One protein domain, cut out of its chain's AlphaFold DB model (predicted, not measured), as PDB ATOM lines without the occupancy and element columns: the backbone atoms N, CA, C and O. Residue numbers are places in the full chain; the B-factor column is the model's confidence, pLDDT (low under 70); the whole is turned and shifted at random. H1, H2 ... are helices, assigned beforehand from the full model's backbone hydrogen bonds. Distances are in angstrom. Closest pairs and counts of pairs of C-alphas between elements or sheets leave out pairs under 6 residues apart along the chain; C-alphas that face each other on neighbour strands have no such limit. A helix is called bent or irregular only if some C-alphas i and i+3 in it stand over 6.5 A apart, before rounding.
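This is residues 4 to 95 of the 98 residues of an uncharacterized protein of Micrococcaceae bacterium (UniProt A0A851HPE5). A small body of three antiparallel helices, H1, H2 and H3, with H2 packing on both of the others, runs out at one end into a long arm in which H4 and then H5 follow H3 almost end to end. The arm makes much of the length, and its residues 75 to 82 and 84 to 90 stick out free; the long loop of residues 37 to 51 makes the opposite end. The printed part has 92 residues with five named helices, H1 to H5 in chain order, and no named strand, and its class is all helix. It is extended, a rod spanning 70 by 23 by 21 A, with a radius of gyration of the C-alphas of 19.2 A.

H1, residues 4 to 12, and H2, residues 19 to 36, form a helical hairpin. They touch, the closest C-alphas being those of Tyr 4 and Ala 32 at 4.8 A, and run opposite ways at a shallow tilt of 19 degrees. H2 is irregular, with C-alphas 20 and 23 7.5 A apart, and has a kink of 28 degrees near residue 26. H2 and H3, residues 52 to 62, form a second helical hairpin. They touch, with the closest C-alphas those of Leu 28 and Tyr 59 at 6.0 A, and run opposite ways at a shallow tilt of 24 degrees. H1 and H3 are apart. H4, residues 67 to 81, only just touches H3, with 3 pairs of C-alphas within 8 A, and only at the corner by their link. H4 touches H3 with residues 68 to 69 alone, and the closest C-alphas of the two helices are those of Asp 61 and Ser 69 at 5.4 A. H3 and H4 run the same way at a shallow tilt of 22 degrees. H5, residues 85 to 93, touches no helix. Every O i to N i+4 pair is within hydrogen-bond range in H1, H3 and H5, against 12 of 14 in H2 and 10 of 11 in H4.

H1 begins at C-alpha 4, (463.925, 319.689, 432.494). From first to last C-alpha H2 measures 25.2 A, H3 15.2 A and H4 22.0 A; H1 measures 12.2 A and H5 12.3 A. H3 begins at C-alpha 52, (467.050, 308.098, 428.530), and H5 ends at C-alpha 93, (423.370, 293.005, 453.392).

The two C-alphas farthest apart are those of Gly 46 and Gly 95, 70.5 A. The printed part has no cut. The link from H2 to H3 is long, that from H1 to H2 short, and those from H3 to H4 and from H4 to H5 are tight. The mean pLDDT of the printed part is 84.0, and 17 residues are under 70: 76 to 84, 86 to 87, 89 and 91 to 95.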
ATOM      1  N   TYR A   4     464.089 319.463 431.057       96.88
ATOM      2  CA  TYR A   4     463.925 319.689 432.494       96.88
ATOM      3  C   TYR A   4     462.953 320.833 432.811       96.88
ATOM      4  O   TYR A   4     462.009 320.639 433.576       96.88
ATOM      5  N   GLU A   5     463.125 322.006 432.192       97.12
ATOM      6  CA  GLU A   5     462.235 323.155 432.412       97.12
ATOM      7  C   GLU A   5     460.785 322.858 432.002       97.12
ATOM      8  O   GLU A   5     459.839 323.337 432.632       97.12
ATOM      9  N   ALA A   6     460.590 322.090 430.926       97.12
ATOM     10  CA  ALA A   6     459.265 321.686 430.476       97.12
ATOM     11  C   ALA A   6     458.625 320.671 431.428       97.12
ATOM     12  O   ALA A   6     457.449 320.812 431.771       97.12
ATOM     13  N   THR A   7     459.397 319.688 431.886       96.69
ATOM     14  CA  THR A   7     458.959 318.682 432.854       96.69
ATOM     15  C   THR A   7     458.571 319.326 434.177       96.69
ATOM     16  O   THR A   7     457.498 319.041 434.699       96.69
ATOM     17  N   GLU A   8     459.394 320.235 434.698       96.75
ATOM     18  CA  GLU A   8     459.131 320.903 435.971       96.75
ATOM     19  C   GLU A   8     457.828 321.714 435.915       96.75
ATOM     20  O   GLU A   8     456.998 321.635 436.821       96.75
ATOM     21  N   LYS A   9     457.595 322.439 434.812       96.81
ATOM     22  CA  LYS A   9     456.330 323.153 434.587       96.81
ATOM     23  C   LYS A   9     455.137 322.205 434.495       96.81
ATOM     24  O   LYS A   9     454.086 322.520 435.044       96.81
ATOM     25  N   ALA A  10     455.282 321.070 433.813       94.88
ATOM     26  CA  ALA A  10     454.207 320.092 433.673       94.88
ATOM     27  C   ALA A  10     453.840 319.444 435.015       94.88
ATOM     28  O   ALA A  10     452.657 319.307 435.307       94.88
ATOM     29  N   VAL A  11     454.837 319.102 435.836       95.25
ATOM     30  CA  VAL A  11     454.629 318.559 437.185       95.25
ATOM     31  C   VAL A  11     453.950 319.591 438.084       95.25
ATOM     32  O   VAL A  11     452.957 319.271 438.723       95.25
ATOM     33  N   LYS A  12     454.414 320.850 438.082       94.81
ATOM     34  CA  LYS A  12     453.795 321.937 438.869       94.81
ATOM     35  C   LYS A  12     452.350 322.237 438.463       94.81
ATOM     36  O   LYS A  12     451.580 322.715 439.284       94.81
ATOM     37  N   ALA A  13     452.001 322.011 437.197       94.38
ATOM     38  CA  ALA A  13     450.659 322.240 436.668       94.38
ATOM     39  C   ALA A  13     449.719 321.029 436.823       94.38
ATOM     40  O   ALA A  13     448.570 321.101 436.391       94.38
ATOM     41  N   ALA A  14     450.204 319.902 437.347       92.12
ATOM     42  CA  ALA A  14     449.423 318.686 437.509       92.12
ATOM     43  C   ALA A  14     448.818 318.619 438.918       92.12
ATOM     44  O   ALA A  14     449.518 318.326 439.883       92.12
ATOM     45  N   ASP A  15     447.505 318.826 439.022       91.56
ATOM     46  CA  ASP A  15     446.790 318.857 440.310       91.56
ATOM     47  C   ASP A  15     446.706 317.488 441.015       91.56
ATOM     48  O   ASP A  15     446.309 317.406 442.175       91.56
ATOM     49  N   HIS A  16     447.026 316.398 440.311       88.75
ATOM     50  CA  HIS A  16     446.933 315.025 440.818       88.75
ATOM     51  C   HIS A  16     448.253 314.465 441.359       88.75
ATOM     52  O   HIS A  16     448.242 313.371 441.913       88.75
ATOM     53  N   ILE A  17     449.373 315.169 441.171       92.56
ATOM     54  CA  ILE A  17     450.681 314.755 441.691       92.56
ATOM     55  C   ILE A  17     450.796 315.221 443.141       92.56
ATOM     56  O   ILE A  17     450.547 316.388 443.446       92.56
ATOM     57  N   THR A  18     451.189 314.313 444.029       92.62
ATOM     58  CA  THR A  18     451.267 314.559 445.474       92.62
ATOM     59  C   THR A  18     452.679 314.342 446.015       92.62
ATOM     60  O   THR A  18     453.579 313.896 445.300       92.62
ATOM     61  N   ASP A  19     452.884 314.619 447.304       92.88
ATOM     62  CA  ASP A  19     454.163 314.374 447.980       92.88
ATOM     63  C   ASP A  19     454.570 312.886 447.967       92.88
ATOM     64  O   ASP A  19     455.759 312.570 448.015       92.88
ATOM     65  N   GLU A  20     453.610 311.960 447.844       93.06
ATOM     66  CA  GLU A  20     453.886 310.521 447.725       93.06
ATOM     67  C   GLU A  20     454.612 310.176 446.412       93.06
ATOM     68  O   GLU A  20     455.399 309.228 446.356       93.06
ATOM     69  N   ASP A  21     454.433 310.996 445.374       94.38
ATOM     70  CA  ASP A  21     455.057 310.825 444.062       94.38
ATOM     71  C   ASP A  21     456.465 311.436 443.986       94.38
ATOM     72  O   ASP A  21     457.133 311.327 442.953       94.38
ATOM     73  N   ALA A  22     456.957 312.068 445.060       93.75
ATOM     74  CA  ALA A  22     458.202 312.841 445.053       93.75
ATOM     75  C   ALA A  22     459.411 312.042 444.532       93.75
ATOM     76  O   ALA A  22     460.244 312.580 443.799       93.75
ATOM     77  N   GLY A  23     459.494 310.744 444.841       95.31
ATOM     78  CA  GLY A  23     460.549 309.866 444.322       95.31
ATOM     79  C   GLY A  23     460.464 309.641 442.804       95.31
ATOM     80  O   GLY A  23     461.478 309.668 442.099       95.31
ATOM     81  N   ALA A  24     459.252 309.470 442.273       94.62
ATOM     82  CA  ALA A  24     459.023 309.315 440.837       94.62
ATOM     83  C   ALA A  24     459.263 310.637 440.089       94.62
ATOM     84  O   ALA A  24     459.897 310.654 439.033       94.62
ATOM     85  N   VAL A  25     458.853 311.764 440.672       96.62
ATOM     86  CA  VAL A  25     459.142 313.102 440.140       96.62
ATOM     87  C   VAL A  25     460.650 313.361 440.104       96.62
ATOM     88  O   VAL A  25     461.169 313.800 439.079       96.62
ATOM     89  N   ALA A  26     461.378 313.044 441.176       97.19
ATOM     90  CA  ALA A  26     462.825 313.242 441.236       97.19
ATOM     91  C   ALA A  26     463.573 312.428 440.168       97.19
ATOM     92  O   ALA A  26     464.474 312.950 439.510       97.19
ATOM     93  N   THR A  27     463.182 311.170 439.949       96.88
ATOM     94  CA  THR A  27     463.788 310.335 438.897       96.88
ATOM     95  C   THR A  27     463.447 310.842 437.497       96.88
ATOM     96  O   THR A  27     464.342 310.930 436.657       96.88
ATOM     97  N   LEU A  28     462.202 311.262 437.249       96.75
ATOM     98  CA  LEU A  28     461.807 311.889 435.987       96.75
ATOM     99  C   LEU A  28     462.634 313.153 435.693       96.75
ATOM    100  O   LEU A  28     463.153 313.302 434.586       96.75
ATOM    101  N   LEU A  29     462.798 314.031 436.685       96.94
ATOM    102  CA  LEU A  29     463.600 315.250 436.565       96.94
ATOM    103  C   LEU A  29     465.086 314.946 436.337       96.94
ATOM    104  O   LEU A  29     465.726 315.612 435.526       96.94
ATOM    105  N   HIS A  30     465.633 313.921 436.993       96.12
ATOM    106  CA  HIS A  30     467.011 313.491 436.765       96.12
ATOM    107  C   HIS A  30     467.231 313.012 435.324       96.12
ATOM    108  O   HIS A  30     468.193 313.417 434.674       96.12
ATOM    109  N   VAL A  31     466.317 312.198 434.787       94.88
ATOM    110  CA  VAL A  31     466.396 311.743 433.390       94.88
ATOM    111  C   VAL A  31     466.240 312.919 432.422       94.88
ATOM    112  O   VAL A  31     466.953 312.983 431.423       94.88
ATOM    113  N   ALA A  32     465.376 313.891 432.728       95.75
ATOM    114  CA  ALA A  32     465.247 315.109 431.929       95.75
ATOM    115  C   ALA A  32     466.569 315.902 431.856       95.75
ATOM    116  O   ALA A  32     466.962 316.332 430.774       95.75
ATOM    117  N   GLN A  33     467.299 316.020 432.973       94.62
ATOM    118  CA  GLN A  33     468.633 316.641 432.995       94.62
ATOM    119  C   GLN A  33     469.653 315.864 432.160       94.62
ATOM    120  O   GLN A  33     470.471 316.472 431.474       94.62
ATOM    121  N   GLN A  34     469.612 314.529 432.197       92.00
ATOM    122  CA  GLN A  34     470.500 313.709 431.371       92.00
ATOM    123  C   GLN A  34     470.246 313.923 429.878       92.00
ATOM    124  O   GLN A  34     471.206 313.985 429.119       92.00
ATOM    125  N   ILE A  35     468.983 314.071 429.465       93.38
ATOM    126  CA  ILE A  35     468.626 314.383 428.074       93.38
ATOM    127  C   ILE A  35     469.149 315.769 427.688       93.38
ATOM    128  O   ILE A  35     469.754 315.919 426.632       93.38
ATOM    129  N   ASP A  36     468.976 316.768 428.554       93.00
ATOM    130  CA  ASP A  36     469.469 318.128 428.305       93.00
ATOM    131  C   ASP A  36     471.006 318.203 428.213       93.00
ATOM    132  O   ASP A  36     471.542 319.052 427.505       93.00
ATOM    133  N   ALA A  37     471.723 317.309 428.902       90.25
ATOM    134  CA  ALA A  37     473.183 317.219 428.850       90.25
ATOM    135  C   ALA A  37     473.719 316.539 427.575       90.25
ATOM    136  O   ALA A  37     474.932 316.537 427.346       90.25
ATOM    137  N   GLN A  38     472.854 315.938 426.752       88.81
ATOM    138  CA  GLN A  38     473.274 315.260 425.529       88.81
ATOM    139  C   GLN A  38     473.595 316.241 424.413       88.81
ATOM    140  O   GLN A  38     472.928 317.253 424.214       88.81
ATOM    141  N   THR A  39     474.589 315.881 423.606       82.75
ATOM    142  CA  THR A  39     474.928 316.608 422.380       82.75
ATOM    143  C   THR A  39     474.777 315.663 421.197       82.75
ATOM    144  O   THR A  39     475.436 314.629 421.141       82.75
ATOM    145  N   ASN A  40     473.895 315.991 420.249       82.88
ATOM    146  CA  ASN A  40     473.614 315.166 419.063       82.88
ATOM    147  C   ASN A  40     473.234 313.700 419.385       82.88
ATOM    148  O   ASN A  40     473.597 312.789 418.645       82.88
ATOM    149  N   GLY A  41     472.521 313.463 420.495       80.25
ATOM    150  CA  GLY A  41     472.115 312.118 420.939       80.25
ATOM    151  C   GLY A  41     473.227 311.297 421.605       80.25
ATOM    152  O   GLY A  41     473.052 310.103 421.854       80.25
ATOM    153  N   LEU A  42     474.374 311.918 421.891       85.00
ATOM    154  CA  LEU A  42     475.473 311.309 422.631       85.00
ATOM    155  C   LEU A  42     475.479 311.805 424.081       85.00
ATOM    156  O   LEU A  42     475.243 312.987 424.340       85.00
ATOM    157  N   THR A  43     475.788 310.909 425.017       85.12
ATOM    158  CA  THR A  43     476.084 311.239 426.414       85.12
ATOM    159  C   THR A  43     477.333 312.123 426.511       85.12
ATOM    160  O   THR A  43     478.119 312.180 425.560       85.12
ATOM    161  N   PRO A  44     477.586 312.765 427.668       83.69
ATOM    162  CA  PRO A  44     478.819 313.525 427.889       83.69
ATOM    163  C   PRO A  44     480.110 312.722 427.643       83.69
ATOM    164  O   PRO A  44     481.104 313.283 427.192       83.69
ATOM    165  N   ASP A  45     480.075 311.402 427.848       87.25
ATOM    166  CA  ASP A  45     481.197 310.489 427.570       87.25
ATOM    167  C   ASP A  45     481.307 310.084 426.083       87.25
ATOM    168  O   ASP A  45     482.081 309.193 425.727       87.25
ATOM    169  N   GLY A  46     480.492 310.677 425.205       85.62
ATOM    170  CA  GLY A  46     480.474 310.416 423.764       85.62
ATOM    171  C   GLY A  46     479.789 309.110 423.352       85.62
ATOM    172  O   GLY A  46     479.924 308.691 422.201       85.62
ATOM    173  N   LYS A  47     479.061 308.439 424.255       88.81
ATOM    174  CA  LYS A  47     478.330 307.199 423.940       88.81
ATOM    175  C   LYS A  47     476.939 307.521 423.415       88.81
ATOM    176  O   LYS A  47     476.296 308.428 423.920       88.81
ATOM    177  N   LEU A  48     476.445 306.748 422.452       86.12
ATOM    178  CA  LEU A  48     475.054 306.862 422.017       86.12
ATOM    179  C   LEU A  48     474.115 306.564 423.191       86.12
ATOM    180  O   LEU A  48     474.219 305.493 423.790       86.12
ATOM    181  N   ASP A  49     473.197 307.484 423.491       83.12
ATOM    182  CA  ASP A  49     472.137 307.223 424.460       83.12
ATOM    183  C   ASP A  49     470.862 306.749 423.764       83.12
ATOM    184  O   ASP A  49     470.170 307.501 423.080       83.12
ATOM    185  N   ASN A  50     470.529 305.481 423.974       85.38
ATOM    186  CA  ASN A  50     469.299 304.867 423.485       85.38
ATOM    187  C   ASN A  50     468.284 304.585 424.605       85.38
ATOM    188  O   ASN A  50     467.252 303.966 424.336       85.38
ATOM    189  N   VAL A  51     468.551 305.015 425.845       86.31
ATOM    190  CA  VAL A  51     467.755 304.628 427.020       86.31
ATOM    191  C   VAL A  51     467.043 305.809 427.670       86.31
ATOM    192  O   VAL A  51     465.898 305.630 428.100       86.31
ATOM    193  N   SER A  52     467.640 307.005 427.733       89.62
ATOM    194  CA  SER A  52     467.050 308.098 428.530       89.62
ATOM    195  C   SER A  52     465.722 308.576 427.957       89.62
ATOM    196  O   SER A  52     464.758 308.701 428.706       89.62
ATOM    197  N   VAL A  53     465.608 308.755 426.635       91.62
ATOM    198  CA  VAL A  53     464.352 309.212 426.009       91.62
ATOM    199  C   VAL A  53     463.207 308.197 426.189       91.62
ATOM    200  O   VAL A  53     462.143 308.590 426.676       91.62
ATOM    201  N   PRO A  54     463.374 306.888 425.896       92.75
ATOM    202  CA  PRO A  54     462.336 305.901 426.200       92.75
ATOM    203  C   PRO A  54     461.990 305.810 427.691       92.75
ATOM    204  O   PRO A  54     460.829 305.602 428.041       92.75
ATOM    205  N   THR A  55     462.979 305.958 428.577       94.19
ATOM    206  CA  THR A  55     462.772 305.912 430.034       94.19
ATOM    207  C   THR A  55     461.979 307.122 430.518       94.19
ATOM    208  O   THR A  55     460.999 306.962 431.243       94.19
ATOM    209  N   TYR A  56     462.324 308.314 430.036       95.31
ATOM    210  CA  TYR A  56     461.602 309.555 430.296       95.31
ATOM    211  C   TYR A  56     460.121 309.444 429.919       95.31
ATOM    212  O   TYR A  56     459.244 309.760 430.724       95.31
ATOM    213  N   LEU A  57     459.822 308.933 428.719       94.25
ATOM    214  CA  LEU A  57     458.442 308.762 428.259       94.25
ATOM    215  C   LEU A  57     457.658 307.755 429.113       94.25
ATOM    216  O   LEU A  57     456.481 307.985 429.386       94.25
ATOM    217  N   LYS A  58     458.299 306.676 429.583       93.88
ATOM    218  CA  LYS A  58     457.669 305.712 430.503       93.88
ATOM    219  C   LYS A  58     457.323 306.348 431.846       93.88
ATOM    220  O   LYS A  58     456.234 306.111 432.359       93.88
ATOM    221  N   TYR A  59     458.216 307.160 432.404       94.06
ATOM    222  CA  TYR A  59     457.953 307.872 433.657       94.06
ATOM    223  C   TYR A  59     456.866 308.937 433.497       94.06
ATOM    224  O   TYR A  59     456.003 309.057 434.364       94.06
ATOM    225  N   CYS A  60     456.830 309.638 432.360       93.06
ATOM    226  CA  CYS A  60     455.723 310.539 432.040       93.06
ATOM    227  C   CYS A  60     454.379 309.798 431.983       93.06
ATOM    228  O   CYS A  60     453.373 310.322 432.451       93.06
ATOM    229  N   ASP A  61     454.345 308.592 431.410       92.50
ATOM    230  CA  ASP A  61     453.123 307.784 431.346       92.50
ATOM    231  C   ASP A  61     452.687 307.296 432.734       92.50
ATOM    232  O   ASP A  61     451.514 307.403 433.087       92.50
ATOM    233  N   ALA A  62     453.638 306.841 433.555       90.56
ATOM    234  CA  ALA A  62     453.372 306.418 434.930       90.56
ATOM    235  C   ALA A  62     452.764 307.551 435.778       90.56
ATOM    236  O   ALA A  62     451.807 307.321 436.510       90.56
ATOM    237  N   LEU A  63     453.263 308.781 435.616       90.31
ATOM    238  CA  LEU A  63     452.797 309.966 436.345       90.31
ATOM    239  C   LEU A  63     451.553 310.639 435.738       90.31
ATOM    240  O   LEU A  63     451.153 311.715 436.181       90.31
ATOM    241  N   GLY A  64     450.929 310.064 434.706       90.75
ATOM    242  CA  GLY A  64     449.726 310.669 434.121       90.75
ATOM    243  C   GLY A  64     449.993 311.922 433.279       90.75
ATOM    244  O   GLY A  64     449.074 312.692 432.987       90.75
ATOM    245  N   LEU A  65     451.248 312.167 432.894       89.50
ATOM    246  CA  LEU A  65     451.654 313.371 432.166       89.50
ATOM    247  C   LEU A  65     451.414 313.255 430.653       89.50
ATOM    248  O   LEU A  65     451.394 314.274 429.961       89.50
ATOM    249  N   THR A  66     451.174 312.048 430.130       89.62
ATOM    250  CA  THR A  66     450.820 311.823 428.716       89.62
ATOM    251  C   THR A  66     449.303 311.931 428.505       89.62
ATOM    252  O   THR A  66     448.536 311.642 429.422       89.62
ATOM    253  N   PRO A  67     448.812 312.285 427.301       85.25
ATOM    254  CA  PRO A  67     447.370 312.336 427.041       85.25
ATOM    255  C   PRO A  67     446.657 311.009 427.335       85.25
ATOM    256  O   PRO A  67     445.568 310.999 427.901       85.25
ATOM    257  N   VAL A  68     447.291 309.884 426.987       85.31
ATOM    258  CA  VAL A  68     446.723 308.541 427.170       85.31
ATOM    259  C   VAL A  68     446.635 308.174 428.648       85.31
ATOM    260  O   VAL A  68     445.576 307.745 429.108       85.31
ATOM    261  N   SER A  69     447.719 308.353 429.404       84.44
ATOM    262  CA  SER A  69     447.705 308.089 430.843       84.44
ATOM    263  C   SER A  69     446.740 309.022 431.562       84.44
ATOM    264  O   SER A  69     445.941 308.551 432.363       84.44
ATOM    265  N   ARG A  70     446.707 310.312 431.213       81.50
ATOM    266  CA  ARG A  70     445.788 311.295 431.800       81.50
ATOM    267  C   ARG A  70     444.318 310.891 431.659       81.50
ATOM    268  O   ARG A  70     443.559 310.999 432.618       81.50
ATOM    269  N   VAL A  71     443.913 310.380 430.492       82.19
ATOM    270  CA  VAL A  71     442.555 309.838 430.296       82.19
ATOM    271  C   VAL A  71     442.309 308.639 431.213       82.19
ATOM    272  O   VAL A  71     441.296 308.614 431.905       82.19
ATOM    273  N   ARG A  72     443.246 307.685 431.291       78.38
ATOM    274  CA  ARG A  72     443.132 306.519 432.190       78.38
ATOM    275  C   ARG A  72     443.033 306.921 433.660       78.38
ATOM    276  O   ARG A  72     442.255 306.313 434.386       78.38
ATOM    277  N   TRP A  73     443.777 307.939 434.080       71.81
ATOM    278  CA  TRP A  73     443.717 308.498 435.430       71.81
ATOM    279  C   TRP A  73     442.329 309.071 435.733       71.81
ATOM    280  O   TRP A  73     441.699 308.670 436.710       71.81
ATOM    281  N   PHE A  74     441.790 309.929 434.862       71.75
ATOM    282  CA  PHE A  74     440.452 310.498 435.058       71.75
ATOM    283  C   PHE A  74     439.320 309.463 434.940       71.75
ATOM    284  O   PHE A  74     438.305 309.568 435.631       71.75
ATOM    285  N   GLU A  75     439.468 308.448 434.089       71.62
ATOM    286  CA  GLU A  75     438.508 307.343 433.979       71.62
ATOM    287  C   GLU A  75     438.585 306.369 435.164       71.62
ATOM    288  O   GLU A  75     437.552 305.861 435.605       71.62
ATOM    289  N   GLY A  76     439.784 306.121 435.695       60.75
ATOM    290  CA  GLY A  76     440.016 305.338 436.910       60.75
ATOM    291  C   GLY A  76     439.408 306.012 438.137       60.75
ATOM    292  O   GLY A  76     438.603 305.393 438.830       60.75
ATOM    293  N   ALA A  77     439.668 307.312 438.315       59.12
ATOM    294  CA  ALA A  77     439.076 308.124 439.380       59.12
ATOM    295  C   ALA A  77     437.533 308.138 439.326       59.12
ATOM    296  O   ALA A  77     436.861 308.070 440.355       59.12
ATOM    297  N   LYS A  78     436.933 308.145 438.125       56.06
ATOM    298  CA  LYS A  78     435.467 308.036 437.963       56.06
ATOM    299  C   LYS A  78     434.898 306.678 438.387       56.06
ATOM    300  O   LYS A  78     433.743 306.616 438.807       56.06
ATOM    301  N   LYS A  79     435.664 305.587 438.276       53.06
ATOM    302  CA  LYS A  79     435.198 304.242 438.657       53.06
ATOM    303  C   LYS A  79     435.192 304.018 440.168       53.06
ATOM    304  O   LYS A  79     434.370 303.233 440.631       53.06
ATOM    305  N   GLU A  80     436.020 304.724 440.934       50.53
ATOM    306  CA  GLU A  80     436.028 304.624 442.402       50.53
ATOM    307  C   GLU A  80     434.824 305.319 443.063       50.53
ATOM    308  O   GLU A  80     434.338 304.855 444.093       50.53
ATOM    309  N   GLY A  81     434.262 306.361 442.436       49.62
ATOM    310  CA  GLY A  81     433.042 307.036 442.913       49.62
ATOM    311  C   GLY A  81     431.728 306.316 442.570       49.62
ATOM    312  O   GLY A  81     430.690 306.561 443.185       49.62
ATOM    313  N   SER A  82     431.751 305.398 441.602       49.12
ATOM    314  CA  SER A  82     430.608 304.562 441.232       49.12
ATOM    315  C   SER A  82     430.621 303.318 442.118       49.12
ATOM    316  O   SER A  82     431.237 302.319 441.747       49.12
ATOM    317  N   GLY A  83     429.958 303.393 443.280       57.34
ATOM    318  CA  GLY A  83     429.827 302.319 444.272       57.34
ATOM    319  C   GLY A  83     429.892 300.926 443.647       57.34
ATOM    320  O   GLY A  83     428.918 300.443 443.066       57.34
ATOM    321  N   GLY A  84     431.083 300.322 443.714       68.75
ATOM    322  CA  GLY A  84     431.377 299.069 443.033       68.75
ATOM    323  C   GLY A  84     430.448 297.955 443.504       68.75
ATOM    324  O   GLY A  84     429.787 298.074 444.536       68.75
ATOM    325  N   LYS A  85     430.425 296.825 442.787       70.06
ATOM    326  CA  LYS A  85     429.585 295.661 443.141       70.06
ATOM    327  C   LYS A  85     429.683 295.289 444.629       70.06
ATOM    328  O   LYS A  85     428.679 294.945 445.231       70.06
ATOM    329  N   LEU A  86     430.855 295.442 445.250       62.66
ATOM    330  CA  LEU A  86     431.048 295.246 446.692       62.66
ATOM    331  C   LEU A  86     430.288 296.260 447.569       62.66
ATOM    332  O   LEU A  86     429.726 295.865 448.586       62.66
ATOM    333  N   GLY A  87     430.235 297.538 447.190       68.62
ATOM    334  CA  GLY A  87     429.424 298.555 447.867       68.62
ATOM    335  C   GLY A  87     427.923 298.294 447.721       68.62
ATOM    336  O   GLY A  87     427.183 298.417 448.693       68.62
ATOM    337  N   GLN A  88     427.486 297.830 446.547       71.06
ATOM    338  CA  GLN A  88     426.095 297.423 446.305       71.06
ATOM    339  C   GLN A  88     425.710 296.186 447.130       71.06
ATOM    340  O   GLN A  88     424.655 296.166 447.757       71.06
ATOM    341  N   LEU A  89     426.590 295.184 447.207       67.38
ATOM    342  CA  LEU A  89     426.375 293.979 448.015       67.38
ATOM    343  C   LEU A  89     426.366 294.278 449.524       67.38
ATOM    344  O   LEU A  89     425.561 293.704 450.254       67.38
ATOM    345  N   ARG A  90     427.206 295.209 449.998       71.69
ATOM    346  CA  ARG A  90     427.192 295.672 451.397       71.69
ATOM    347  C   ARG A  90     425.933 296.474 451.736       71.69
ATOM    348  O   ARG A  90     425.391 296.302 452.822       71.69
ATOM    349  N   GLY A  91     425.439 297.292 450.803       68.06
ATOM    350  CA  GLY A  91     424.167 298.009 450.950       68.06
ATOM    351  C   GLY A  91     422.954 297.076 451.030       68.06
ATOM    352  O   GLY A  91     422.028 297.345 451.788       68.06
ATOM    353  N   ILE A  92     422.985 295.948 450.311       67.12
ATOM    354  CA  ILE A  92     421.937 294.917 450.360       67.12
ATOM    355  C   ILE A  92     422.001 294.113 451.669       67.12
ATOM    356  O   ILE A  92     420.966 293.832 452.264       67.12
ATOM    357  N   ALA A  93     423.200 293.779 452.157       61.78
ATOM    358  CA  ALA A  93     423.370 293.005 453.392       61.78
ATOM    359  C   ALA A  93     423.072 293.800 454.684       61.78
ATOM    360  O   ALA A  93     422.808 293.198 455.721       61.78
ATOM    361  N   GLY A  94     423.106 295.138 454.639       58.66
ATOM    362  CA  GLY A  94     422.841 296.008 455.794       58.66
ATOM    363  C   GLY A  94     421.364 296.356 456.038       58.66
ATOM    364  O   GLY A  94     421.065 297.084 456.984       58.66
ATOM    365  N   GLY A  95     420.434 295.883 455.199       52.72
ATOM    366  CA  GLY A  95     419.020 296.267 455.239       52.72
ATOM    367  C   GLY A  95     418.082 295.221 455.855       52.72
ATOM    368  O   GLY A  95     417.582 294.364 455.139       52.72
TER     369      GLY A  95